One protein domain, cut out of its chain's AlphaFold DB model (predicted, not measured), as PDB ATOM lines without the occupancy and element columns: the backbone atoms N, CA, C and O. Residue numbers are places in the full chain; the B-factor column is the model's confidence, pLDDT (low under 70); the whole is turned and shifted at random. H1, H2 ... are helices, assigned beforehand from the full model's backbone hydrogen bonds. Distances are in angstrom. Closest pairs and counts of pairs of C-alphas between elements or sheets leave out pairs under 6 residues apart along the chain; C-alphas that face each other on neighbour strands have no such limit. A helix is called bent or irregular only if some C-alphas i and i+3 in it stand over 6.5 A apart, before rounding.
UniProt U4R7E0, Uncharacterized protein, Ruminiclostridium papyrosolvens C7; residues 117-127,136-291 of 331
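This is residues 117 to 127 and 136 to 291 of the 331 residues of an uncharacterized protein of Ruminiclostridium papyrosolvens C7 (UniProt U4R7E0). Two small groups of helices lie at opposite ends of a compact body, with short H5 and unnamed loop between them: H1, H9, H10 and the first residues of H3 at one end, H6, H7 and H8 at the other. H2 and H3 lie on opposite sides of the body, and short H4 is far out from its middle, on a long loop. The printed part has 167 residues with ten named helices, H1 to H10 in order, and no named strand; the class is all helix. It is compact, with a radius of gyration of the C-alphas of 16.6 A, and spans 47 by 41 by 34 A.

Find C-alpha 117 at (-28.444, 46.294, -13.578), where H1, residues 117 to 126, begins its 14.1 A. Past the cut, H2, residues 141 to 150, runs 14.2 A and H3, residues 164 to 178, runs 18.2 A. H3 is irregular: C-alphas 169 and 172 are 8.0 A apart. Next come H4, residues 189 to 192, H5, residues 208 to 211, and H6, residues 216 to 221. H7, residues 223 to 232, runs 14.0 A and is irregular, with C-alphas 228 and 231 8.2 A apart. The longest, H8, residues 235 to 250, runs 22.6 A from (-26.390, 22.334, 21.161). H9, residues 272 to 277, and H10, residues 279 to 282, follow; H10 ends at (-21.838, 45.491, -0.736).

Look first at H1, which touches H9 at a shallow tilt of 22 degrees, opposite ways; their closest C-alphas, Gln 120 and Glu 276, are 5.6 A apart. Residues 164 to 168 of H3 only just touch H1, with 3 pairs of C-alphas within 8 A, the closest being Met 119 and Phe 164 at 7.4 A. Nearby, residues 162 to 163 pair with residues 283 to 284, parallel. H2 touches no helix. Residues 241 to 248 of H8 touch H6 at a steep tilt of 59 degrees; the closest C-alphas, Tyr 220 and Val 245, are 5.4 A apart. H7 and H8 are close but not clearly touching, with C-alphas of Arg 230 and Tyr 238 closest at 7.3 A. Every O i to N i+4 pair is within hydrogen-bond range in H1, H2, H6, H8 and H9, against 9 of 11 in H3 and 1 of 6 in H7, where 4 of 7 O i to N i+3 pairs are; H4, H5 and H10 are too short for an O i to N i+4 pair.

The C-alphas farthest apart, Ser 190 and Asn 291, are 51.3 A apart. Residues 128 to 135 are not printed, and C-alphas 127 and 136 are 19.2 A apart across the cut. The links H2 to H3, H4 to H5 and H8 to H9 are long. Mean pLDDT of the printed part is 77.4; look for values under 70 at 32 residues, among them 186 to 205.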
ATOM      1  N   SER A 117     -28.219  47.383 -12.608       88.38
ATOM      2  CA  SER A 117     -28.444  46.294 -13.578       88.38
ATOM      3  C   SER A 117     -27.127  45.609 -13.942       88.38
ATOM      4  O   SER A 117     -26.998  44.408 -13.754       88.38
ATOM      5  N   TYR A 118     -26.098  46.373 -14.332       90.62
ATOM      6  CA  TYR A 118     -24.786  45.827 -14.685       90.62
ATOM      7  C   TYR A 118     -24.206  44.905 -13.598       90.62
ATOM      8  O   TYR A 118     -23.748  43.802 -13.910       90.62
ATOM      9  N   MET A 119     -24.247  45.330 -12.330       89.56
ATOM     10  CA  MET A 119     -23.767  44.506 -11.221       89.56
ATOM     11  C   MET A 119     -24.642  43.261 -11.027       89.56
ATOM     12  O   MET A 119     -24.106  42.163 -10.925       89.56
ATOM     13  N   GLN A 120     -25.973  43.394 -11.048       88.62
ATOM     14  CA  GLN A 120     -26.892  42.255 -10.913       88.62
ATOM     15  C   GLN A 120     -26.708  41.225 -12.033       88.62
ATOM     16  O   GLN A 120     -26.636  40.027 -11.771       88.62
ATOM     17  N   ASP A 121     -26.600  41.675 -13.277       86.81
ATOM     18  CA  ASP A 121     -26.577  40.808 -14.452       86.81
ATOM     19  C   ASP A 121     -25.189  40.167 -14.657       86.81
ATOM     20  O   ASP A 121     -25.091  39.002 -15.051       86.81
ATOM     21  N   THR A 122     -24.109  40.857 -14.268       87.31
ATOM     22  CA  THR A 122     -22.765  40.251 -14.163       87.31
ATOM     23  C   THR A 122     -22.706  39.219 -13.034       87.31
ATOM     24  O   THR A 122     -22.157  38.135 -13.215       87.31
ATOM     25  N   TYR A 123     -23.303  39.514 -11.876       84.75
ATOM     26  CA  TYR A 123     -23.322  38.602 -10.731       84.75
ATOM     27  C   TYR A 123     -24.078  37.302 -11.061       84.75
ATOM     28  O   TYR A 123     -23.538  36.212 -10.879       84.75
ATOM     29  N   LYS A 124     -25.276  37.410 -11.656       80.25
ATOM     30  CA  LYS A 124     -26.089  36.269 -12.132       80.25
ATOM     31  C   LYS A 124     -25.414  35.428 -13.219       80.25
ATOM     32  O   LYS A 124     -25.706  34.241 -13.329       80.25
ATOM     33  N   SER A 125     -24.577  36.031 -14.067       81.00
ATOM     34  CA  SER A 125     -23.905  35.308 -15.158       81.00
ATOM     35  C   SER A 125     -22.622  34.607 -14.708       81.00
ATOM     36  O   SER A 125     -22.290  33.560 -15.259       81.00
ATOM     37  N   GLN A 126     -21.929  35.126 -13.688       76.50
ATOM     38  CA  GLN A 126     -20.738  34.477 -13.129       76.50
ATOM     39  C   GLN A 126     -21.053  33.435 -12.054       76.50
ATOM     40  O   GLN A 126     -20.449  32.360 -12.045       76.50
ATOM     41  N   VAL A 127     -21.992  33.712 -11.143       70.56
ATOM     42  CA  VAL A 127     -22.383  32.738 -10.120       70.56
ATOM     43  C   VAL A 127     -23.357  31.747 -10.757       70.56
ATOM     44  O   VAL A 127     -24.529  32.047 -10.951       70.56
ATOM     45  N   LYS A 136     -37.731  26.916  -3.017       50.19
ATOM     46  CA  LYS A 136     -39.075  27.176  -2.481       50.19
ATOM     47  C   LYS A 136     -39.346  26.356  -1.216       50.19
ATOM     48  O   LYS A 136     -40.272  25.545  -1.175       50.19
ATOM     49  N   GLN A 137     -38.545  26.573  -0.175       56.50
ATOM     50  CA  GLN A 137     -38.917  26.177   1.176       56.50
ATOM     51  C   GLN A 137     -40.231  26.871   1.545       56.50
ATOM     52  O   GLN A 137     -40.418  28.061   1.288       56.50
ATOM     53  N   LYS A 138     -41.152  26.119   2.151       62.06
ATOM     54  CA  LYS A 138     -42.400  26.665   2.690       62.06
ATOM     55  C   LYS A 138     -42.098  27.357   4.022       62.06
ATOM     56  O   LYS A 138     -42.341  26.783   5.080       62.06
ATOM     57  N   LEU A 139     -41.522  28.557   3.957       71.44
ATOM     58  CA  LEU A 139     -41.344  29.410   5.131       71.44
ATOM     59  C   LEU A 139     -42.712  29.699   5.761       71.44
ATOM     60  O   LEU A 139     -43.680  29.987   5.053       71.44
ATOM     61  N   ASN A 140     -42.798  29.637   7.089       77.31
ATOM     62  CA  ASN A 140     -43.984  30.103   7.803       77.31
ATOM     63  C   ASN A 140     -44.075  31.644   7.759       77.31
ATOM     64  O   ASN A 140     -43.125  32.327   7.371       77.31
ATOM     65  N   SER A 141     -45.212  32.218   8.159       81.94
ATOM     66  CA  SER A 141     -45.457  33.668   8.082       81.94
ATOM     67  C   SER A 141     -44.423  34.513   8.844       81.94
ATOM     68  O   SER A 141     -44.032  35.579   8.367       81.94
ATOM     69  N   GLN A 142     -43.932  34.032   9.989       77.31
ATOM     70  CA  GLN A 142     -42.915  34.713  10.796       77.31
ATOM     71  C   GLN A 142     -41.527  34.640  10.142       77.31
ATOM     72  O   GLN A 142     -40.853  35.661  10.022       77.31
ATOM     73  N   GLN A 143     -41.123  33.463   9.655       73.06
ATOM     74  CA  GLN A 143     -39.883  33.269   8.893       73.06
ATOM     75  C   GLN A 143     -39.879  34.124   7.620       73.06
ATOM     76  O   GLN A 143     -38.916  34.846   7.366       73.06
ATOM     77  N   GLN A 144     -40.981  34.103   6.862       78.19
ATOM     78  CA  GLN A 144     -41.151  34.909   5.657       78.19
ATOM     79  C   GLN A 144     -41.071  36.407   5.972       78.19
ATOM     80  O   GLN A 144     -40.445  37.139   5.208       78.19
ATOM     81  N   LYS A 145     -41.645  36.875   7.092       81.69
ATOM     82  CA  LYS A 145     -41.509  38.273   7.527       81.69
ATOM     83  C   LYS A 145     -40.043  38.639   7.772       81.69
ATOM     84  O   LYS A 145     -39.558  39.565   7.130       81.69
ATOM     85  N   VAL A 146     -39.332  37.902   8.631       76.19
ATOM     86  CA  VAL A 146     -37.930  38.215   8.977       76.19
ATOM     87  C   VAL A 146     -37.032  38.198   7.735       76.19
ATOM     88  O   VAL A 146     -36.261  39.131   7.531       76.19
ATOM     89  N   TYR A 147     -37.197  37.209   6.854       76.75
ATOM     90  CA  TYR A 147     -36.503  37.130   5.562       76.75
ATOM     91  C   TYR A 147     -36.853  38.292   4.607       76.75
ATOM     92  O   TYR A 147     -36.005  38.784   3.870       76.75
ATOM     93  N   THR A 148     -38.102  38.766   4.611       80.19
ATOM     94  CA  THR A 148     -38.519  39.898   3.762       80.19
ATOM     95  C   THR A 148     -38.014  41.231   4.315       80.19
ATOM     96  O   THR A 148     -37.720  42.143   3.547       80.19
ATOM     97  N   ASP A 149     -37.903  41.363   5.637       82.25
ATOM     98  CA  ASP A 149     -37.374  42.560   6.291       82.25
ATOM     99  C   ASP A 149     -35.837  42.611   6.228       82.25
ATOM    100  O   ASP A 149     -35.275  43.692   6.052       82.25
ATOM    101  N   SER A 150     -35.149  41.466   6.249       77.31
ATOM    102  CA  SER A 150     -33.689  41.390   6.102       77.31
ATOM    103  C   SER A 150     -33.194  41.857   4.733       77.31
ATOM    104  O   SER A 150     -32.240  42.628   4.655       77.31
ATOM    105  N   MET A 151     -33.906  41.511   3.658       79.38
ATOM    106  CA  MET A 151     -33.605  41.988   2.301       79.38
ATOM    107  C   MET A 151     -33.802  43.506   2.119       79.38
ATOM    108  O   MET A 151     -33.319  44.061   1.132       79.38
ATOM    109  N   LYS A 152     -34.477  44.195   3.054       82.88
ATOM    110  CA  LYS A 152     -34.641  45.666   3.056       82.88
ATOM    111  C   LYS A 152     -33.587  46.391   3.894       82.88
ATOM    112  O   LYS A 152     -33.424  47.600   3.737       82.88
ATOM    113  N   ARG A 153     -32.928  45.700   4.829       79.31
ATOM    114  CA  ARG A 153     -31.935  46.312   5.719       79.31
ATOM    115  C   ARG A 153     -30.693  46.705   4.932       79.31
ATOM    116  O   ARG A 153     -30.271  45.991   4.033       79.31
ATOM    117  N   SER A 154     -30.074  47.818   5.316       77.81
ATOM    118  CA  SER A 154     -28.694  48.112   4.939       77.81
ATOM    119  C   SER A 154     -27.794  47.685   6.087       77.81
ATOM    120  O   SER A 154     -27.631  48.438   7.041       77.81
ATOM    121  N   TYR A 155     -27.207  46.495   5.996       74.12
ATOM    122  CA  TYR A 155     -26.129  46.104   6.907       74.12
ATOM    123  C   TYR A 155     -24.940  47.068   6.771       74.12
ATOM    124  O   TYR A 155     -24.696  47.606   5.685       74.12
ATOM    125  N   GLY A 156     -24.247  47.341   7.879       61.38
ATOM    126  CA  GLY A 156     -23.314  48.461   7.995       61.38
ATOM    127  C   GLY A 156     -22.123  48.383   7.042       61.38
ATOM    128  O   GLY A 156     -21.136  47.719   7.334       61.38
ATOM    129  N   SER A 157     -22.144  49.142   5.941       54.72
ATOM    130  CA  SER A 157     -21.004  49.227   5.013       54.72
ATOM    131  C   SER A 157     -19.895  50.184   5.494       54.72
ATOM    132  O   SER A 157     -19.200  50.781   4.667       54.72
ATOM    133  N   SER A 158     -19.769  50.390   6.809       52.16
ATOM    134  CA  SER A 158     -18.741  51.234   7.437       52.16
ATOM    135  C   SER A 158     -17.343  50.677   7.143       52.16
ATOM    136  O   SER A 158     -16.431  51.408   6.753       52.16
ATOM    137  N   SER A 159     -17.206  49.352   7.212       55.03
ATOM    138  CA  SER A 159     -16.063  48.597   6.710       55.03
ATOM    139  C   SER A 159     -16.155  48.419   5.186       55.03
ATOM    140  O   SER A 159     -16.707  47.438   4.696       55.03
ATOM    141  N   ARG A 160     -15.610  49.399   4.449       70.62
ATOM    142  CA  ARG A 160     -15.138  49.332   3.044       70.62
ATOM    143  C   ARG A 160     -15.894  48.363   2.111       70.62
ATOM    144  O   ARG A 160     -15.547  47.191   2.016       70.62
ATOM    145  N   LYS A 161     -16.819  48.889   1.297       83.31
ATOM    146  CA  LYS A 161     -17.370  48.167   0.128       83.31
ATOM    147  C   LYS A 161     -16.246  47.636  -0.766       83.31
ATOM    148  O   LYS A 161     -15.254  48.334  -0.975       83.31
ATOM    149  N   MET A 162     -16.417  46.448  -1.340       85.62
ATOM    150  CA  MET A 162     -15.415  45.853  -2.234       85.62
ATOM    151  C   MET A 162     -15.578  46.373  -3.673       85.62
ATOM    152  O   MET A 162     -16.701  46.642  -4.105       85.62
ATOM    153  N   ASN A 163     -14.487  46.498  -4.440       90.19
ATOM    154  CA  ASN A 163     -14.598  46.710  -5.887       90.19
ATOM    155  C   ASN A 163     -15.274  45.477  -6.511       90.19
ATOM    156  O   ASN A 163     -14.851  44.348  -6.271       90.19
ATOM    157  N   PHE A 164     -16.331  45.691  -7.290       91.31
ATOM    158  CA  PHE A 164     -17.178  44.643  -7.847       91.31
ATOM    159  C   PHE A 164     -16.412  43.737  -8.815       91.31
ATOM    160  O   PHE A 164     -16.502  42.517  -8.721       91.31
ATOM    161  N   GLU A 165     -15.634  44.324  -9.725       90.69
ATOM    162  CA  GLU A 165     -14.836  43.590 -10.706       90.69
ATOM    163  C   GLU A 165     -13.825  42.647 -10.046       90.69
ATOM    164  O   GLU A 165     -13.746  41.474 -10.417       90.69
ATOM    165  N   ASP A 166     -13.090  43.131  -9.045       90.88
ATOM    166  CA  ASP A 166     -12.134  42.325  -8.289       90.88
ATOM    167  C   ASP A 166     -12.820  41.324  -7.363       90.88
ATOM    168  O   ASP A 166     -12.365  40.180  -7.276       90.88
ATOM    169  N   ALA A 167     -13.932  41.694  -6.719       89.94
ATOM    170  CA  ALA A 167     -14.730  40.778  -5.911       89.94
ATOM    171  C   ALA A 167     -15.165  39.567  -6.735       89.94
ATOM    172  O   ALA A 167     -14.938  38.432  -6.317       89.94
ATOM    173  N   MET A 168     -15.719  39.820  -7.922       88.50
ATOM    174  CA  MET A 168     -16.146  38.812  -8.888       88.50
ATOM    175  C   MET A 168     -14.968  37.955  -9.371       88.50
ATOM    176  O   MET A 168     -14.980  36.737  -9.197       88.50
ATOM    177  N   ARG A 169     -13.892  38.588  -9.857       89.75
ATOM    178  CA  ARG A 169     -12.671  37.921 -10.354       89.75
ATOM    179  C   ARG A 169     -12.000  37.004  -9.325       89.75
ATOM    180  O   ARG A 169     -11.371  36.020  -9.704       89.75
ATOM    181  N   THR A 170     -12.087  37.329  -8.035       88.81
ATOM    182  CA  THR A 170     -11.387  36.605  -6.954       88.81
ATOM    183  C   THR A 170     -12.286  35.675  -6.133       88.81
ATOM    184  O   THR A 170     -11.769  34.907  -5.317       88.81
ATOM    185  N   ARG A 171     -13.612  35.705  -6.347       85.19
ATOM    186  CA  ARG A 171     -14.621  35.107  -5.453       85.19
ATOM    187  C   ARG A 171     -14.355  33.645  -5.098       85.19
ATOM    188  O   ARG A 171     -14.424  33.293  -3.928       85.19
ATOM    189  N   THR A 172     -14.002  32.804  -6.071       83.00
ATOM    190  CA  THR A 172     -13.742  31.368  -5.844       83.00
ATOM    191  C   THR A 172     -12.561  31.130  -4.899       83.00
ATOM    192  O   THR A 172     -12.655  30.308  -3.992       83.00
ATOM    193  N   SER A 173     -11.467  31.882  -5.061       85.50
ATOM    194  CA  SER A 173     -10.294  31.782  -4.180       85.50
ATOM    195  C   SER A 173     -10.639  32.229  -2.756       85.50
ATOM    196  O   SER A 173     -10.329  31.546  -1.783       85.50
ATOM    197  N   ARG A 174     -11.379  33.334  -2.641       85.75
ATOM    198  CA  ARG A 174     -11.829  33.892  -1.362       85.75
ATOM    199  C   ARG A 174     -12.800  32.971  -0.616       85.75
ATOM    200  O   ARG A 174     -12.608  32.726   0.571       85.75
ATOM    201  N   ILE A 175     -13.758  32.363  -1.320       79.94
ATOM    202  CA  ILE A 175     -14.629  31.304  -0.780       79.94
ATOM    203  C   ILE A 175     -13.799  30.123  -0.258       79.94
ATOM    204  O   ILE A 175     -14.068  29.633   0.836       79.94
ATOM    205  N   ASN A 176     -12.765  29.691  -0.987       80.38
ATOM    206  CA  ASN A 176     -11.902  28.589  -0.554       80.38
ATOM    207  C   ASN A 176     -11.079  28.930   0.701       80.38
ATOM    208  O   ASN A 176     -10.889  28.059   1.544       80.38
ATOM    209  N   VAL A 177     -10.642  30.183   0.873       80.38
ATOM    210  CA  VAL A 177     -10.007  30.645   2.122       80.38
ATOM    211  C   VAL A 177     -11.024  30.686   3.267       80.38
ATOM    212  O   VAL A 177     -10.754  30.158   4.346       80.38
ATOM    213  N   PHE A 178     -12.209  31.255   3.029       77.88
ATOM    214  CA  PHE A 178     -13.288  31.368   4.016       77.88
ATOM    215  C   PHE A 178     -13.805  29.998   4.487       77.88
ATOM    216  O   PHE A 178     -14.144  29.838   5.658       77.88
ATOM    217  N   ASN A 179     -13.796  28.988   3.610       75.12
ATOM    218  CA  ASN A 179     -14.189  27.610   3.917       75.12
ATOM    219  C   ASN A 179     -13.359  26.932   5.020       75.12
ATOM    220  O   ASN A 179     -13.847  25.964   5.593       75.12
ATOM    221  N   ASN A 180     -12.167  27.439   5.348       77.81
ATOM    222  CA  ASN A 180     -11.305  26.881   6.399       77.81
ATOM    223  C   ASN A 180     -11.681  27.337   7.824       77.81
ATOM    224  O   ASN A 180     -11.008  26.964   8.784       77.81
ATOM    225  N   ARG A 181     -12.719  28.170   7.983       77.00
ATOM    226  CA  ARG A 181     -13.241  28.575   9.299       77.00
ATOM    227  C   ARG A 181     -13.999  27.425   9.992       77.00
ATOM    228  O   ARG A 181     -14.586  26.596   9.292       77.00
ATOM    229  N   PRO A 182     -14.027  27.380  11.342       73.25
ATOM    230  CA  PRO A 182     -14.828  26.409  12.091       73.25
ATOM    231  C   PRO A 182     -16.323  26.524  11.755       73.25
ATOM    232  O   PRO A 182     -16.773  27.554  11.253       73.25
ATOM    233  N   ILE A 183     -17.078  25.450  12.021       76.12
ATOM    234  CA  ILE A 183     -18.504  25.326  11.689       76.12
ATOM    235  C   ILE A 183     -19.320  25.064  12.960       76.12
ATOM    236  O   ILE A 183     -19.171  24.018  13.583       76.12
ATOM    237  N   PHE A 184     -20.224  25.987  13.303       72.94
ATOM    238  CA  PHE A 184     -21.007  25.960  14.555       72.94
ATOM    239  C   PHE A 184     -22.416  25.330  14.445       72.94
ATOM    240  O   PHE A 184     -23.189  25.340  15.406       72.94
ATOM    241  N   ILE A 185     -22.804  24.825  13.269       71.25
ATOM    242  CA  ILE A 185     -24.178  24.356  13.006       71.25
ATOM    243  C   ILE A 185     -24.346  22.854  13.227       71.25
ATOM    244  O   ILE A 185     -23.405  22.080  13.054       71.25
ATOM    245  N   ASN A 186     -25.576  22.420  13.512       68.75
ATOM    246  CA  ASN A 186     -25.880  20.996  13.577       68.75
ATOM    247  C   ASN A 186     -25.908  20.416  12.153       68.75
ATOM    248  O   ASN A 186     -26.796  20.732  11.356       68.75
ATOM    249  N   VAL A 187     -24.948  19.545  11.830       59.72
ATOM    250  CA  VAL A 187     -24.828  18.865  10.527       59.72
ATOM    251  C   VAL A 187     -25.836  17.706  10.422       59.72
ATOM    252  O   VAL A 187     -25.494  16.571  10.085       59.72
ATOM    253  N   ASN A 188     -27.108  17.977  10.726       54.09
ATOM    254  CA  ASN A 188     -28.161  16.972  10.701       54.09
ATOM    255  C   ASN A 188     -28.506  16.590   9.254       54.09
ATOM    256  O   ASN A 188     -29.346  17.209   8.592       54.09
ATOM    257  N   ARG A 189     -27.864  15.524   8.767       53.94
ATOM    258  CA  ARG A 189     -28.034  15.011   7.402       53.94
ATOM    259  C   ARG A 189     -29.480  14.613   7.074       53.94
ATOM    260  O   ARG A 189     -29.818  14.612   5.896       53.94
ATOM    261  N   SER A 190     -30.345  14.345   8.063       53.00
ATOM    262  CA  SER A 190     -31.770  14.066   7.805       53.00
ATOM    263  C   SER A 190     -32.580  15.321   7.454       53.00
ATOM    264  O   SER A 190     -33.505  15.234   6.652       53.00
ATOM    265  N   MET A 191     -32.206  16.497   7.975       49.03
ATOM    266  CA  MET A 191     -32.843  17.775   7.626       49.03
ATOM    267  C   MET A 191     -32.304  18.379   6.325       49.03
ATOM    268  O   MET A 191     -33.046  19.054   5.615       49.03
ATOM    269  N   PHE A 192     -31.027  18.138   6.005       50.03
ATOM    270  CA  PHE A 192     -30.361  18.751   4.848       50.03
ATOM    271  C   PHE A 192     -30.156  17.813   3.645       50.03
ATOM    272  O   PHE A 192     -29.747  18.277   2.582       50.03
ATOM    273  N   GLY A 193     -30.450  16.513   3.778       48.59
ATOM    274  CA  GLY A 193     -30.569  15.524   2.688       48.59
ATOM    275  C   GLY A 193     -29.302  15.221   1.870       48.59
ATOM    276  O   GLY A 193     -29.317  14.352   1.004       48.59
ATOM    277  N   SER A 194     -28.212  15.945   2.109       47.03
ATOM    278  CA  SER A 194     -26.993  15.960   1.302       47.03
ATOM    279  C   SER A 194     -25.835  16.519   2.146       47.03
ATOM    280  O   SER A 194     -26.089  17.343   3.031       47.03
ATOM    281  N   PRO A 195     -24.568  16.121   1.915       45.84
ATOM    282  CA  PRO A 195     -23.408  16.760   2.539       45.84
ATOM    283  C   PRO A 195     -23.203  18.187   1.989       45.84
ATOM    284  O   PRO A 195     -22.398  18.411   1.092       45.84
ATOM    285  N   PHE A 196     -23.960  19.143   2.534       49.19
ATOM    286  CA  PHE A 196     -23.927  20.575   2.211       49.19
ATOM    287  C   PHE A 196     -23.991  20.924   0.716       49.19
ATOM    288  O   PHE A 196     -23.178  21.682   0.186       49.19
ATOM    289  N   SER A 197     -25.065  20.473   0.060       42.53
ATOM    290  CA  SER A 197     -25.610  21.224  -1.077       42.53
ATOM    291  C   SER A 197     -25.903  22.669  -0.638       42.53
ATOM    292  O   SER A 197     -26.550  22.886   0.390       42.53
ATOM    293  N   TYR A 198     -25.404  23.654  -1.388       48.19
ATOM    294  CA  TYR A 198     -25.472  25.074  -1.033       48.19
ATOM    295  C   TYR A 198     -26.925  25.558  -0.838       48.19
ATOM    296  O   TYR A 198     -27.716  25.537  -1.776       48.19
ATOM    297  N   GLY A 199     -27.236  26.067   0.362       47.38
ATOM    298  CA  GLY A 199     -28.415  26.900   0.640       47.38
ATOM    299  C   GLY A 199     -29.739  26.172   0.917       47.38
ATOM    300  O   GLY A 199     -30.615  26.153   0.059       47.38
ATOM    301  N   TYR A 200     -29.943  25.676   2.147       44.00
ATOM    302  CA  TYR A 200     -31.242  25.138   2.603       44.00
ATOM    303  C   TYR A 200     -31.654  25.502   4.051       44.00
ATOM    304  O   TYR A 200     -32.530  24.857   4.628       44.00
ATOM    305  N   ALA A 201     -31.105  26.569   4.641       51.06
ATOM    306  CA  ALA A 201     -31.793  27.284   5.722       51.06
ATOM    307  C   ALA A 201     -31.483  28.784   5.679       51.06
ATOM    308  O   ALA A 201     -30.357  29.186   5.391       51.06
ATOM    309  N   TYR A 202     -32.484  29.592   6.023       59.50
ATOM    310  CA  TYR A 202     -32.340  31.022   6.279       59.50
ATOM    311  C   TYR A 202     -32.507  31.242   7.780       59.50
ATOM    312  O   TYR A 202     -33.582  30.995   8.333       59.50
ATOM    313  N   VAL A 203     -31.436  31.668   8.447       59.53
ATOM    314  CA  VAL A 203     -31.414  31.849   9.900       59.53
ATOM    315  C   VAL A 203     -31.774  33.300  10.200       59.53
ATOM    316  O   VAL A 203     -30.932  34.151  10.486       59.53
ATOM    317  N   GLY A 204     -33.063  33.591  10.038       65.81
ATOM    318  CA  GLY A 204     -33.600  34.936  10.189       65.81
ATOM    319  C   GLY A 204     -32.983  35.913   9.182       65.81
ATOM    320  O   GLY A 204     -33.148  35.703   7.977       65.81
ATOM    321  N   PRO A 205     -32.320  36.995   9.634       64.69
ATOM    322  CA  PRO A 205     -31.745  37.974   8.721       64.69
ATOM    323  C   PRO A 205     -30.498  37.504   7.962       64.69
ATOM    324  O   PRO A 205     -30.143  38.123   6.954       64.69
ATOM    325  N   TRP A 206     -29.871  36.412   8.404       73.38
ATOM    326  CA  TRP A 206     -28.563  35.960   7.940       73.38
ATOM    327  C   TRP A 206     -28.634  34.606   7.220       73.38
ATOM    328  O   TRP A 206     -29.522  33.781   7.455       73.38
ATOM    329  N   ASP A 207     -27.687  34.366   6.311       69.06
ATOM    330  CA  ASP A 207     -27.548  33.068   5.643       69.06
ATOM    331  C   ASP A 207     -26.973  32.033   6.615       69.06
ATOM    332  O   ASP A 207     -26.018  32.342   7.334       69.06
ATOM    333  N   LEU A 208     -27.469  30.790   6.580       69.69
ATOM    334  CA  LEU A 208     -26.815  29.683   7.281       69.69
ATOM    335  C   LEU A 208     -25.343  29.575   6.850       69.69
ATOM    336  O   LEU A 208     -24.475  29.430   7.702       69.69
ATOM    337  N   TRP A 209     -25.050  29.730   5.551       70.50
ATOM    338  CA  TRP A 209     -23.687  29.692   5.010       70.50
ATOM    339  C   TRP A 209     -22.738  30.676   5.702       70.50
ATOM    340  O   TRP A 209     -21.565  30.360   5.927       70.50
ATOM    341  N   PHE A 210     -23.237  31.869   6.021       75.38
ATOM    342  CA  PHE A 210     -22.449  32.889   6.691       75.38
ATOM    343  C   PHE A 210     -22.334  32.596   8.189       75.38
ATOM    344  O   PHE A 210     -21.218  32.491   8.688       75.38
ATOM    345  N   LEU A 211     -23.455  32.374   8.888       78.56
ATOM    346  CA  LEU A 211     -23.446  32.120  10.336       78.56
ATOM    347  C   LEU A 211     -22.655  30.872  10.734       78.56
ATOM    348  O   LEU A 211     -22.070  30.847  11.814       78.56
ATOM    349  N   MET A 212     -22.573  29.869   9.849       74.62
ATOM    350  CA  MET A 212     -21.667  28.728   9.997       74.62
ATOM    351  C   MET A 212     -20.238  29.151  10.346       74.62
ATOM    352  O   MET A 212     -19.589  28.424  11.078       74.62
ATOM    353  N   ARG A 213     -19.766  30.285   9.809       76.94
ATOM    354  CA  ARG A 213     -18.361  30.731   9.803       76.94
ATOM    355  C   ARG A 213     -18.183  32.177  10.296       76.94
ATOM    356  O   ARG A 213     -17.125  32.782  10.102       76.94
ATOM    357  N   ALA A 214     -19.221  32.749  10.895       80.81
ATOM    358  CA  ALA A 214     -19.151  34.038  11.565       80.81
ATOM    359  C   ALA A 214     -18.348  33.901  12.870       80.81
ATOM    360  O   ALA A 214     -18.427  32.871  13.536       80.81
ATOM    361  N   SER A 215     -17.566  34.918  13.229       83.50
ATOM    362  CA  SER A 215     -16.794  34.937  14.481       83.50
ATOM    363  C   SER A 215     -17.672  35.128  15.721       83.50
ATOM    364  O   SER A 215     -18.765  35.689  15.642       83.50
ATOM    365  N   ASP A 216     -17.152  34.747  16.890       86.31
ATOM    366  CA  ASP A 216     -17.754  34.970  18.212       86.31
ATOM    367  C   ASP A 216     -18.217  36.424  18.424       86.31
ATOM    368  O   ASP A 216     -19.262  36.667  19.024       86.31
ATOM    369  N   LEU A 217     -17.453  37.398  17.909       87.19
ATOM    370  CA  LEU A 217     -17.809  38.818  17.966       87.19
ATOM    371  C   LEU A 217     -19.041  39.118  17.110       87.19
ATOM    372  O   LEU A 217     -19.983  39.731  17.604       87.19
ATOM    373  N   PHE A 218     -19.086  38.638  15.864       87.50
ATOM    374  CA  PHE A 218     -20.286  38.771  15.039       87.50
ATOM    375  C   PHE A 218     -21.503  38.130  15.728       87.50
ATOM    376  O   PHE A 218     -22.561  38.750  15.841       87.50
ATOM    377  N   TRP A 219     -21.331  36.913  16.245       87.12
ATOM    378  CA  TRP A 219     -22.353  36.183  16.992       87.12
ATOM    379  C   TRP A 219     -22.880  36.955  18.204       87.12
ATOM    380  O   TRP A 219     -24.088  36.981  18.420       87.12
ATOM    381  N   TYR A 220     -22.001  37.622  18.951       91.25
ATOM    382  CA  TYR A 220     -22.362  38.491  20.069       91.25
ATOM    383  C   TYR A 220     -23.151  39.731  19.627       91.25
ATOM    384  O   TYR A 220     -24.234  39.998  20.153       91.25
ATOM    385  N   HIS A 221     -22.652  40.458  18.626       89.44
ATOM    386  CA  HIS A 221     -23.296  41.673  18.129       89.44
ATOM    387  C   HIS A 221     -24.710  41.402  17.583       89.44
ATOM    388  O   HIS A 221     -25.639  42.166  17.862       89.44
ATOM    389  N   HIS A 222     -24.904  40.272  16.896       86.62
ATOM    390  CA  HIS A 222     -26.168  39.891  16.247       86.62
ATOM    391  C   HIS A 222     -26.993  38.850  17.026       86.62
ATOM    392  O   HIS A 222     -27.980  38.324  16.507       86.62
ATOM    393  N   TRP A 223     -26.651  38.569  18.290       88.50
ATOM    394  CA  TRP A 223     -27.252  37.478  19.077       88.50
ATOM    395  C   TRP A 223     -28.784  37.533  19.168       88.50
ATOM    396  O   TRP A 223     -29.448  36.502  19.068       88.50
ATOM    397  N   ASN A 224     -29.379  38.724  19.294       87.00
ATOM    398  CA  ASN A 224     -30.843  38.877  19.381       87.00
ATOM    399  C   ASN A 224     -31.565  38.516  18.073       87.00
ATOM    400  O   ASN A 224     -32.772  38.282  18.075       87.00
ATOM    401  N   GLU A 225     -30.839  38.471  16.957       81.94
ATOM    402  CA  GLU A 225     -31.381  38.149  15.638       81.94
ATOM    403  C   GLU A 225     -31.219  36.665  15.300       81.94
ATOM    404  O   GLU A 225     -32.037  36.100  14.575       81.94
ATOM    405  N   ILE A 226     -30.174  36.036  15.848       82.69
ATOM    406  CA  ILE A 226     -29.818  34.634  15.605       82.69
ATOM    407  C   ILE A 226     -30.455  33.702  16.650       82.69
ATOM    408  O   ILE A 226     -30.888  32.600  16.315       82.69
ATOM    409  N   SER A 227     -30.569  34.133  17.909       85.56
ATOM    410  CA  SER A 227     -31.026  33.280  19.017       85.56
ATOM    411  C   SER A 227     -32.447  32.697  18.911       85.56
ATOM    412  O   SER A 227     -32.633  31.563  19.364       85.56
ATOM    413  N   PRO A 228     -33.436  33.325  18.230       83.06
ATOM    414  CA  PRO A 228     -34.716  32.670  17.928       83.06
ATOM    415  C   PRO A 228     -34.588  31.401  17.063       83.06
ATOM    416  O   PRO A 228     -35.550  30.649  16.927       83.06
ATOM    417  N   TYR A 229     -33.412  31.158  16.479       76.69
ATOM    418  CA  TYR A 229     -33.111  30.051  15.574       76.69
ATOM    419  C   TYR A 229     -32.154  29.010  16.188       76.69
ATOM    420  O   TYR A 229     -31.569  28.210  15.458       76.69
ATOM    421  N   ARG A 230     -32.019  28.971  17.525       81.31
ATOM    422  CA  ARG A 230     -31.200  27.998  18.287       81.31
ATOM    423  C   ARG A 230     -31.287  26.550  17.780       81.31
ATOM    424  O   ARG A 230     -30.283  25.847  17.770       81.31
ATOM    425  N   SER A 231     -32.464  26.107  17.339       78.31
ATOM    426  CA  SER A 231     -32.728  24.742  16.858       78.31
ATOM    427  C   SER A 231     -31.966  24.323  15.591       78.31
ATOM    428  O   SER A 231     -31.945  23.134  15.279       78.31
ATOM    429  N   TYR A 232     -31.339  25.256  14.867       74.19
ATOM    430  CA  TYR A 232     -30.516  24.967  13.684       74.19
ATOM    431  C   TYR A 232     -29.018  24.769  14.010       74.19
ATOM    432  O   TYR A 232     -28.228  24.432  13.124       74.19
ATOM    433  N   PHE A 233     -28.611  24.962  15.267       79.00
ATOM    434  CA  PHE A 233     -27.212  24.955  15.703       79.00
ATOM    435  C   PHE A 233     -26.852  23.715  16.524       79.00
ATOM    436  O   PHE A 233     -27.734  23.026  17.040       79.00
ATOM    437  N   ASP A 234     -25.556  23.399  16.625       83.69
ATOM    438  CA  ASP A 234     -25.118  22.350  17.549       83.69
ATOM    439  C   ASP A 234     -25.362  22.810  18.992       83.69
ATOM    440  O   ASP A 234     -25.030  23.936  19.356       83.69
ATOM    441  N   GLN A 235     -25.949  21.946  19.821       85.25
ATOM    442  CA  GLN A 235     -26.390  22.334  21.161       85.25
ATOM    443  C   GLN A 235     -25.220  22.731  22.074       85.25
ATOM    444  O   GLN A 235     -25.367  23.661  22.869       85.25
ATOM    445  N   ASN A 236     -24.068  22.067  21.945       87.50
ATOM    446  CA  ASN A 236     -22.904  22.306  22.794       87.50
ATOM    447  C   ASN A 236     -22.150  23.564  22.341       87.50
ATOM    448  O   ASN A 236     -21.828  24.417  23.165       87.50
ATOM    449  N   GLN A 237     -21.930  23.725  21.031       85.62
ATOM    450  CA  GLN A 237     -21.352  24.948  20.457       85.62
ATOM    451  C   GLN A 237     -22.232  26.172  20.732       85.62
ATOM    452  O   GLN A 237     -21.734  27.215  21.153       85.62
ATOM    453  N   TYR A 238     -23.551  26.039  20.581       86.81
ATOM    454  CA  TYR A 238     -24.485  27.121  20.879       86.81
ATOM    455  C   TYR A 238     -24.461  27.500  22.368       86.81
ATOM    456  O   TYR A 238     -24.476  28.684  22.686       86.81
ATOM    457  N   GLN A 239     -24.371  26.533  23.292       89.31
ATOM    458  CA  GLN A 239     -24.200  26.831  24.721       89.31
ATOM    459  C   GLN A 239     -22.857  27.512  25.030       89.31
ATOM    460  O   GLN A 239     -22.801  28.364  25.916       89.31
ATOM    461  N   GLN A 240     -21.778  27.190  24.313       89.38
ATOM    462  CA  GLN A 240     -20.496  27.889  24.463       89.38
ATOM    463  C   GLN A 240     -20.598  29.352  24.000       89.38
ATOM    464  O   GLN A 240     -20.150  30.244  24.720       89.38
ATOM    465  N   LEU A 241     -21.267  29.609  22.870       88.50
ATOM    466  CA  LEU A 241     -21.564  30.965  22.391       88.50
ATOM    467  C   LEU A 241     -22.481  31.731  23.360       88.50
ATOM    468  O   LEU A 241     -22.182  32.869  23.699       88.50
ATOM    469  N   GLU A 242     -23.534  31.096  23.879       91.62
ATOM    470  CA  GLU A 242     -24.459  31.663  24.875       91.62
ATOM    471  C   GLU A 242     -23.707  32.137  26.134       91.62
ATOM    472  O   GLU A 242     -23.798  33.304  26.512       91.62
ATOM    473  N   ASN A 243     -22.841  31.288  26.701       92.38
ATOM    474  CA  ASN A 243     -21.963  31.664  27.817       92.38
ATOM    475  C   ASN A 243     -20.957  32.775  27.453       92.38
ATOM    476  O   ASN A 243     -20.593  33.586  28.309       92.38
ATOM    477  N   ARG A 244     -20.477  32.824  26.203       90.94
ATOM    478  CA  ARG A 244     -19.531  33.847  25.737       90.94
ATOM    479  C   ARG A 244     -20.199  35.213  25.561       90.94
ATOM    480  O   ARG A 244     -19.581  36.225  25.893       90.94
ATOM    481  N   VAL A 245     -21.452  35.242  25.104       92.31
ATOM    482  CA  VAL A 245     -22.283  36.453  25.029       92.31
ATOM    483  C   VAL A 245     -22.517  37.017  26.426       92.31
ATOM    484  O   VAL A 245     -22.182  38.174  26.672       92.31
ATOM    485  N   ASP A 246     -22.957  36.174  27.360       91.81
ATOM    486  CA  ASP A 246     -23.135  36.507  28.776       91.81
ATOM    487  C   ASP A 246     -21.902  37.190  29.397       91.81
ATOM    488  O   ASP A 246     -22.025  38.146  30.164       91.81
ATOM    489  N   GLN A 247     -20.695  36.707  29.079       92.69
ATOM    490  CA  GLN A 247     -19.438  37.301  29.547       92.69
ATOM    491  C   GLN A 247     -19.177  38.687  28.945       92.69
ATOM    492  O   GLN A 247     -18.748  39.584  29.665       92.69
ATOM    493  N   LEU A 248     -19.415  38.862  27.642       90.81
ATOM    494  CA  LEU A 248     -19.192  40.130  26.940       90.81
ATOM    495  C   LEU A 248     -20.173  41.220  27.406       90.81
ATOM    496  O   LEU A 248     -19.782  42.377  27.544       90.81
ATOM    497  N   GLU A 249     -21.413  40.853  27.740       90.94
ATOM    498  CA  GLU A 249     -22.371  41.770  28.374       90.94
ATOM    499  C   GLU A 249     -21.945  42.167  29.789       90.94
ATOM    500  O   GLU A 249     -21.941  43.351  30.125       90.94
ATOM    501  N   LYS A 250     -21.493  41.203  30.604       93.25
ATOM    502  CA  LYS A 250     -20.951  41.462  31.953       93.25
ATOM    503  C   LYS A 250     -19.661  42.297  31.929       93.25
ATOM    504  O   LYS A 250     -19.328  42.923  32.929       93.25
ATOM    505  N   GLN A 251     -18.956  42.339  30.795       93.06
ATOM    506  CA  GLN A 251     -17.804  43.215  30.547       93.06
ATOM    507  C   GLN A 251     -18.194  44.641  30.112       93.06
ATOM    508  O   GLN A 251     -17.308  45.464  29.896       93.06
ATOM    509  N   GLY A 252     -19.489  44.956  29.986       89.00
ATOM    510  CA  GLY A 252     -19.963  46.287  29.593       89.00
ATOM    511  C   GLY A 252     -19.702  46.638  28.125       89.00
ATOM    512  O   GLY A 252     -19.775  47.808  27.756       89.00
ATOM    513  N   VAL A 253     -19.396  45.645  27.281       86.69
ATOM    514  CA  VAL A 253     -19.277  45.851  25.833       86.69
ATOM    515  C   VAL A 253     -20.645  46.274  25.290       86.69
ATOM    516  O   VAL A 253     -21.677  45.723  25.677       86.69
ATOM    517  N   GLN A 254     -20.672  47.264  24.396       89.38
ATOM    518  CA  GLN A 254     -21.902  47.685  23.730       89.38
ATOM    519  C   GLN A 254     -22.068  46.940  22.402       89.38
ATOM    520  O   GLN A 254     -21.206  47.007  21.522       89.38
ATOM    521  N   ARG A 255     -23.215  46.281  22.215       89.31
ATOM    522  CA  ARG A 255     -23.586  45.698  20.921       89.31
ATOM    523  C   ARG A 255     -23.931  46.799  19.912       89.31
ATOM    524  O   ARG A 255     -24.982  47.426  20.019       89.31
ATOM    525  N   ASP A 256     -23.087  46.988  18.901       87.00
ATOM    526  CA  ASP A 256     -23.466  47.627  17.631       87.00
ATOM    527  C   ASP A 256     -24.263  46.636  16.750       87.00
ATOM    528  O   ASP A 256     -23.692  45.614  16.359       87.00
ATOM    529  N   PRO A 257     -25.534  46.918  16.388       80.94
ATOM    530  CA  PRO A 257     -26.327  46.098  15.464       80.94
ATOM    531  C   PRO A 257     -25.868  46.151  13.995       80.94
ATOM    532  O   PRO A 257     -26.454  45.486  13.145       80.94
ATOM    533  N   ASN A 258     -24.863  46.967  13.666       80.75
ATOM    534  CA  ASN A 258     -24.296  47.097  12.322       80.75
ATOM    535  C   ASN A 258     -22.917  46.437  12.189       80.75
ATOM    536  O   ASN A 258     -22.338  46.489  11.102       80.75
ATOM    537  N   TYR A 259     -22.408  45.822  13.263       83.62
ATOM    538  CA  TYR A 259     -21.062  45.263  13.331       83.62
ATOM    539  C   TYR A 259     -20.800  44.247  12.215       83.62
ATOM    540  O   TYR A 259     -21.563  43.295  12.033       83.62
ATOM    541  N   MET A 260     -19.680  44.436  11.523       80.56
ATOM    542  CA  MET A 260     -19.098  43.531  10.532       80.56
ATOM    543  C   MET A 260     -17.665  43.209  10.962       80.56
ATOM    544  O   MET A 260     -16.998  44.041  11.580       80.56
ATOM    545  N   GLU A 261     -17.180  42.014  10.642       77.69
ATOM    546  CA  GLU A 261     -15.850  41.571  11.065       77.69
ATOM    547  C   GLU A 261     -14.761  42.252  10.212       77.69
ATOM    548  O   GLU A 261     -14.732  42.109   8.984       77.69
ATOM    549  N   GLU A 262     -13.865  43.020  10.844       76.56
ATOM    550  CA  GLU A 262     -12.789  43.713  10.125       76.56
ATOM    551  C   GLU A 262     -11.787  42.715   9.522       76.56
ATOM    552  O   GLU A 262     -11.434  41.702  10.121       76.56
ATOM    553  N   GLY A 263     -11.335  42.996   8.296       73.25
ATOM    554  CA  GLY A 263     -10.444  42.111   7.542       73.25
ATOM    555  C   GLY A 263     -11.145  40.923   6.871       73.25
ATOM    556  O   GLY A 263     -10.499  40.219   6.097       73.25
ATOM    557  N   VAL A 264     -12.448  40.717   7.100       76.88
ATOM    558  CA  VAL A 264     -13.253  39.720   6.380       76.88
ATOM    559  C   VAL A 264     -13.903  40.338   5.149       76.88
ATOM    560  O   VAL A 264     -14.398  41.463   5.175       76.88
ATOM    561  N   ASP A 265     -13.943  39.567   4.066       80.88
ATOM    562  CA  ASP A 265     -14.567  39.963   2.807       80.88
ATOM    563  C   ASP A 265     -16.034  40.413   2.988       80.88
ATOM    564  O   ASP A 265     -16.873  39.603   3.400       80.88
ATOM    565  N   PRO A 266     -16.389  41.663   2.629       77.38
ATOM    566  CA  PRO A 266     -17.743  42.197   2.815       77.38
ATOM    567  C   PRO A 266     -18.840  41.412   2.083       77.38
ATOM    568  O   PRO A 266     -20.002  41.452   2.480       77.38
ATOM    569  N   ASP A 267     -18.494  40.700   1.006       79.50
ATOM    570  CA  ASP A 267     -19.435  39.900   0.221       79.50
ATOM    571  C   ASP A 267     -19.547  38.437   0.674       79.50
ATOM    572  O   ASP A 267     -20.485  37.756   0.266       79.50
ATOM    573  N   LEU A 268     -18.650  37.938   1.528       78.56
ATOM    574  CA  LEU A 268     -18.797  36.613   2.147       78.56
ATOM    575  C   LEU A 268     -19.579  36.677   3.469       78.56
ATOM    576  O   LEU A 268     -20.096  35.657   3.922       78.56
ATOM    577  N   GLN A 269     -19.750  37.881   4.026       77.75
ATOM    578  CA  GLN A 269     -20.566  38.163   5.215       77.75
ATOM    579  C   GLN A 269     -22.086  38.230   4.936       77.75
ATOM    580  O   GLN A 269     -22.875  38.581   5.808       77.75
ATOM    581  N   LEU A 270     -22.534  37.939   3.708       77.94
ATOM    582  CA  LEU A 270     -23.918  38.156   3.265       77.94
ATOM    583  C   LEU A 270     -24.410  37.025   2.355       77.94
ATOM    584  O   LEU A 270     -23.623  36.433   1.617       77.94
ATOM    585  N   SER A 271     -25.720  36.749   2.344       73.94
ATOM    586  CA  SER A 271     -26.298  35.734   1.443       73.94
ATOM    587  C   SER A 271     -26.057  36.087  -0.028       73.94
ATOM    588  O   SER A 271     -26.032  37.267  -0.397       73.94
ATOM    589  N   GLN A 272     -25.923  35.075  -0.894       77.12
ATOM    590  CA  GLN A 272     -25.810  35.291  -2.346       77.12
ATOM    591  C   GLN A 272     -26.980  36.144  -2.868       77.12
ATOM    592  O   GLN A 272     -26.796  37.057  -3.672       77.12
ATOM    593  N   GLN A 273     -28.185  35.884  -2.360       76.50
ATOM    594  CA  GLN A 273     -29.386  36.605  -2.761       76.50
ATOM    595  C   GLN A 273     -29.406  38.061  -2.270       76.50
ATOM    596  O   GLN A 273     -29.823  38.939  -3.021       76.50
ATOM    597  N   TYR A 274     -28.943  38.355  -1.048       80.25
ATOM    598  CA  TYR A 274     -28.860  39.741  -0.573       80.25
ATOM    599  C   TYR A 274     -27.871  40.545  -1.424       80.25
ATOM    600  O   TYR A 274     -28.167  41.674  -1.805       80.25
ATOM    601  N   GLN A 275     -26.724  39.955  -1.777       82.38
ATOM    602  CA  GLN A 275     -25.744  40.581  -2.671       82.38
ATOM    603  C   GLN A 275     -26.337  40.870  -4.059       82.38
ATOM    604  O   GLN A 275     -26.087  41.935  -4.619       82.38
ATOM    605  N   GLU A 276     -27.153  39.957  -4.596       81.94
ATOM    606  CA  GLU A 276     -27.861  40.159  -5.863       81.94
ATOM    607  C   GLU A 276     -28.940  41.252  -5.757       81.94
ATOM    608  O   GLU A 276     -29.070  42.083  -6.651       81.94
ATOM    609  N   GLN A 277     -29.717  41.307  -4.673       81.25
ATOM    610  CA  GLN A 277     -30.785  42.304  -4.521       81.25
ATOM    611  C   GLN A 277     -30.247  43.697  -4.155       81.25
ATOM    612  O   GLN A 277     -30.776  44.707  -4.632       81.25
ATOM    613  N   ASN A 278     -29.154  43.761  -3.391       84.75
ATOM    614  CA  ASN A 278     -28.565  44.974  -2.819       84.75
ATOM    615  C   ASN A 278     -27.065  45.154  -3.165       84.75
ATOM    616  O   ASN A 278     -26.263  45.436  -2.270       84.75
ATOM    617  N   PRO A 279     -26.646  45.054  -4.445       86.50
ATOM    618  CA  PRO A 279     -25.230  45.084  -4.813       86.50
ATOM    619  C   PRO A 279     -24.575  46.429  -4.483       86.50
ATOM    620  O   PRO A 279     -23.417  46.460  -4.089       86.50
ATOM    621  N   ASP A 280     -25.319  47.538  -4.548       85.19
ATOM    622  CA  ASP A 280     -24.844  48.867  -4.146       85.19
ATOM    623  C   ASP A 280     -24.534  49.001  -2.643       85.19
ATOM    624  O   ASP A 280     -23.832  49.941  -2.263       85.19
ATOM    625  N   ASN A 281     -25.021  48.094  -1.786       83.88
ATOM    626  CA  ASN A 281     -24.688  48.078  -0.356       83.88
ATOM    627  C   ASN A 281     -23.329  47.400  -0.120       83.88
ATOM    628  O   ASN A 281     -22.558  47.859   0.718       83.88
ATOM    629  N   VAL A 282     -23.027  46.351  -0.891       84.88
ATOM    630  CA  VAL A 282     -21.838  45.491  -0.736       84.88
ATOM    631  C   VAL A 282     -20.651  45.983  -1.572       84.88
ATOM    632  O   VAL A 282     -19.499  45.904  -1.139       84.88
ATOM    633  N   TYR A 283     -20.927  46.523  -2.762       87.69
ATOM    634  CA  TYR A 283     -19.933  46.782  -3.796       87.69
ATOM    635  C   TYR A 283     -19.906  48.236  -4.289       87.69
ATOM    636  O   TYR A 283     -20.917  48.947  -4.332       87.69
ATOM    637  N   TYR A 284     -18.735  48.652  -4.767       88.25
ATOM    638  CA  TYR A 284     -18.579  49.775  -5.694       88.25
ATOM    639  C   TYR A 284     -18.041  49.273  -7.041       88.25
ATOM    640  O   TYR A 284     -17.491  48.184  -7.124       88.25
ATOM    641  N   THR A 285     -18.214  50.042  -8.113       88.06
ATOM    642  CA  THR A 285     -17.603  49.755  -9.422       88.06
ATOM    643  C   THR A 285     -17.226  51.072 -10.072       88.06
ATOM    644  O   THR A 285     -18.014  52.020 -10.063       88.06
ATOM    645  N   ASP A 286     -16.029  51.116 -10.639       84.50
ATOM    646  CA  ASP A 286     -15.466  52.311 -11.265       84.50
ATOM    647  C   ASP A 286     -15.921  52.466 -12.732       84.50
ATOM    648  O   ASP A 286     -15.752  53.527 -13.331       84.50
ATOM    649  N   LYS A 287     -16.578  51.442 -13.307       82.88
ATOM    650  CA  LYS A 287     -17.127  51.471 -14.681       82.88
ATOM    651  C   LYS A 287     -18.271  52.463 -14.870       82.88
ATOM    652  O   LYS A 287     -18.510  52.927 -15.982       82.88
ATOM    653  N   TYR A 288     -18.994  52.763 -13.796       77.50
ATOM    654  CA  TYR A 288     -20.068  53.749 -13.780       77.50
ATOM    655  C   TYR A 288     -19.697  54.810 -12.748       77.50
ATOM    656  O   TYR A 288     -19.980  54.601 -11.566       77.50
ATOM    657  N   PRO A 289     -19.058  55.926 -13.155       60.50
ATOM    658  CA  PRO A 289     -18.590  56.935 -12.216       60.50
ATOM    659  C   PRO A 289     -19.761  57.449 -11.382       60.50
ATOM    660  O   PRO A 289     -20.692  58.085 -11.882       60.50
ATOM    661  N   THR A 290     -19.735  57.142 -10.086       56.16
ATOM    662  CA  THR A 290     -20.731  57.649  -9.151       56.16
ATOM    663  C   THR A 290     -20.480  59.132  -8.940       56.16
ATOM    664  O   THR A 290     -19.468  59.498  -8.348       56.16
ATOM    665  N   ASN A 291     -21.432  59.985  -9.324       49.88
ATOM    666  CA  ASN A 291     -21.415  61.430  -9.040       49.88
ATOM    667  C   ASN A 291     -21.578  61.771  -7.534       49.88
ATOM    668  O   ASN A 291     -21.966  62.884  -7.181       49.88
TER     669      ASN A 291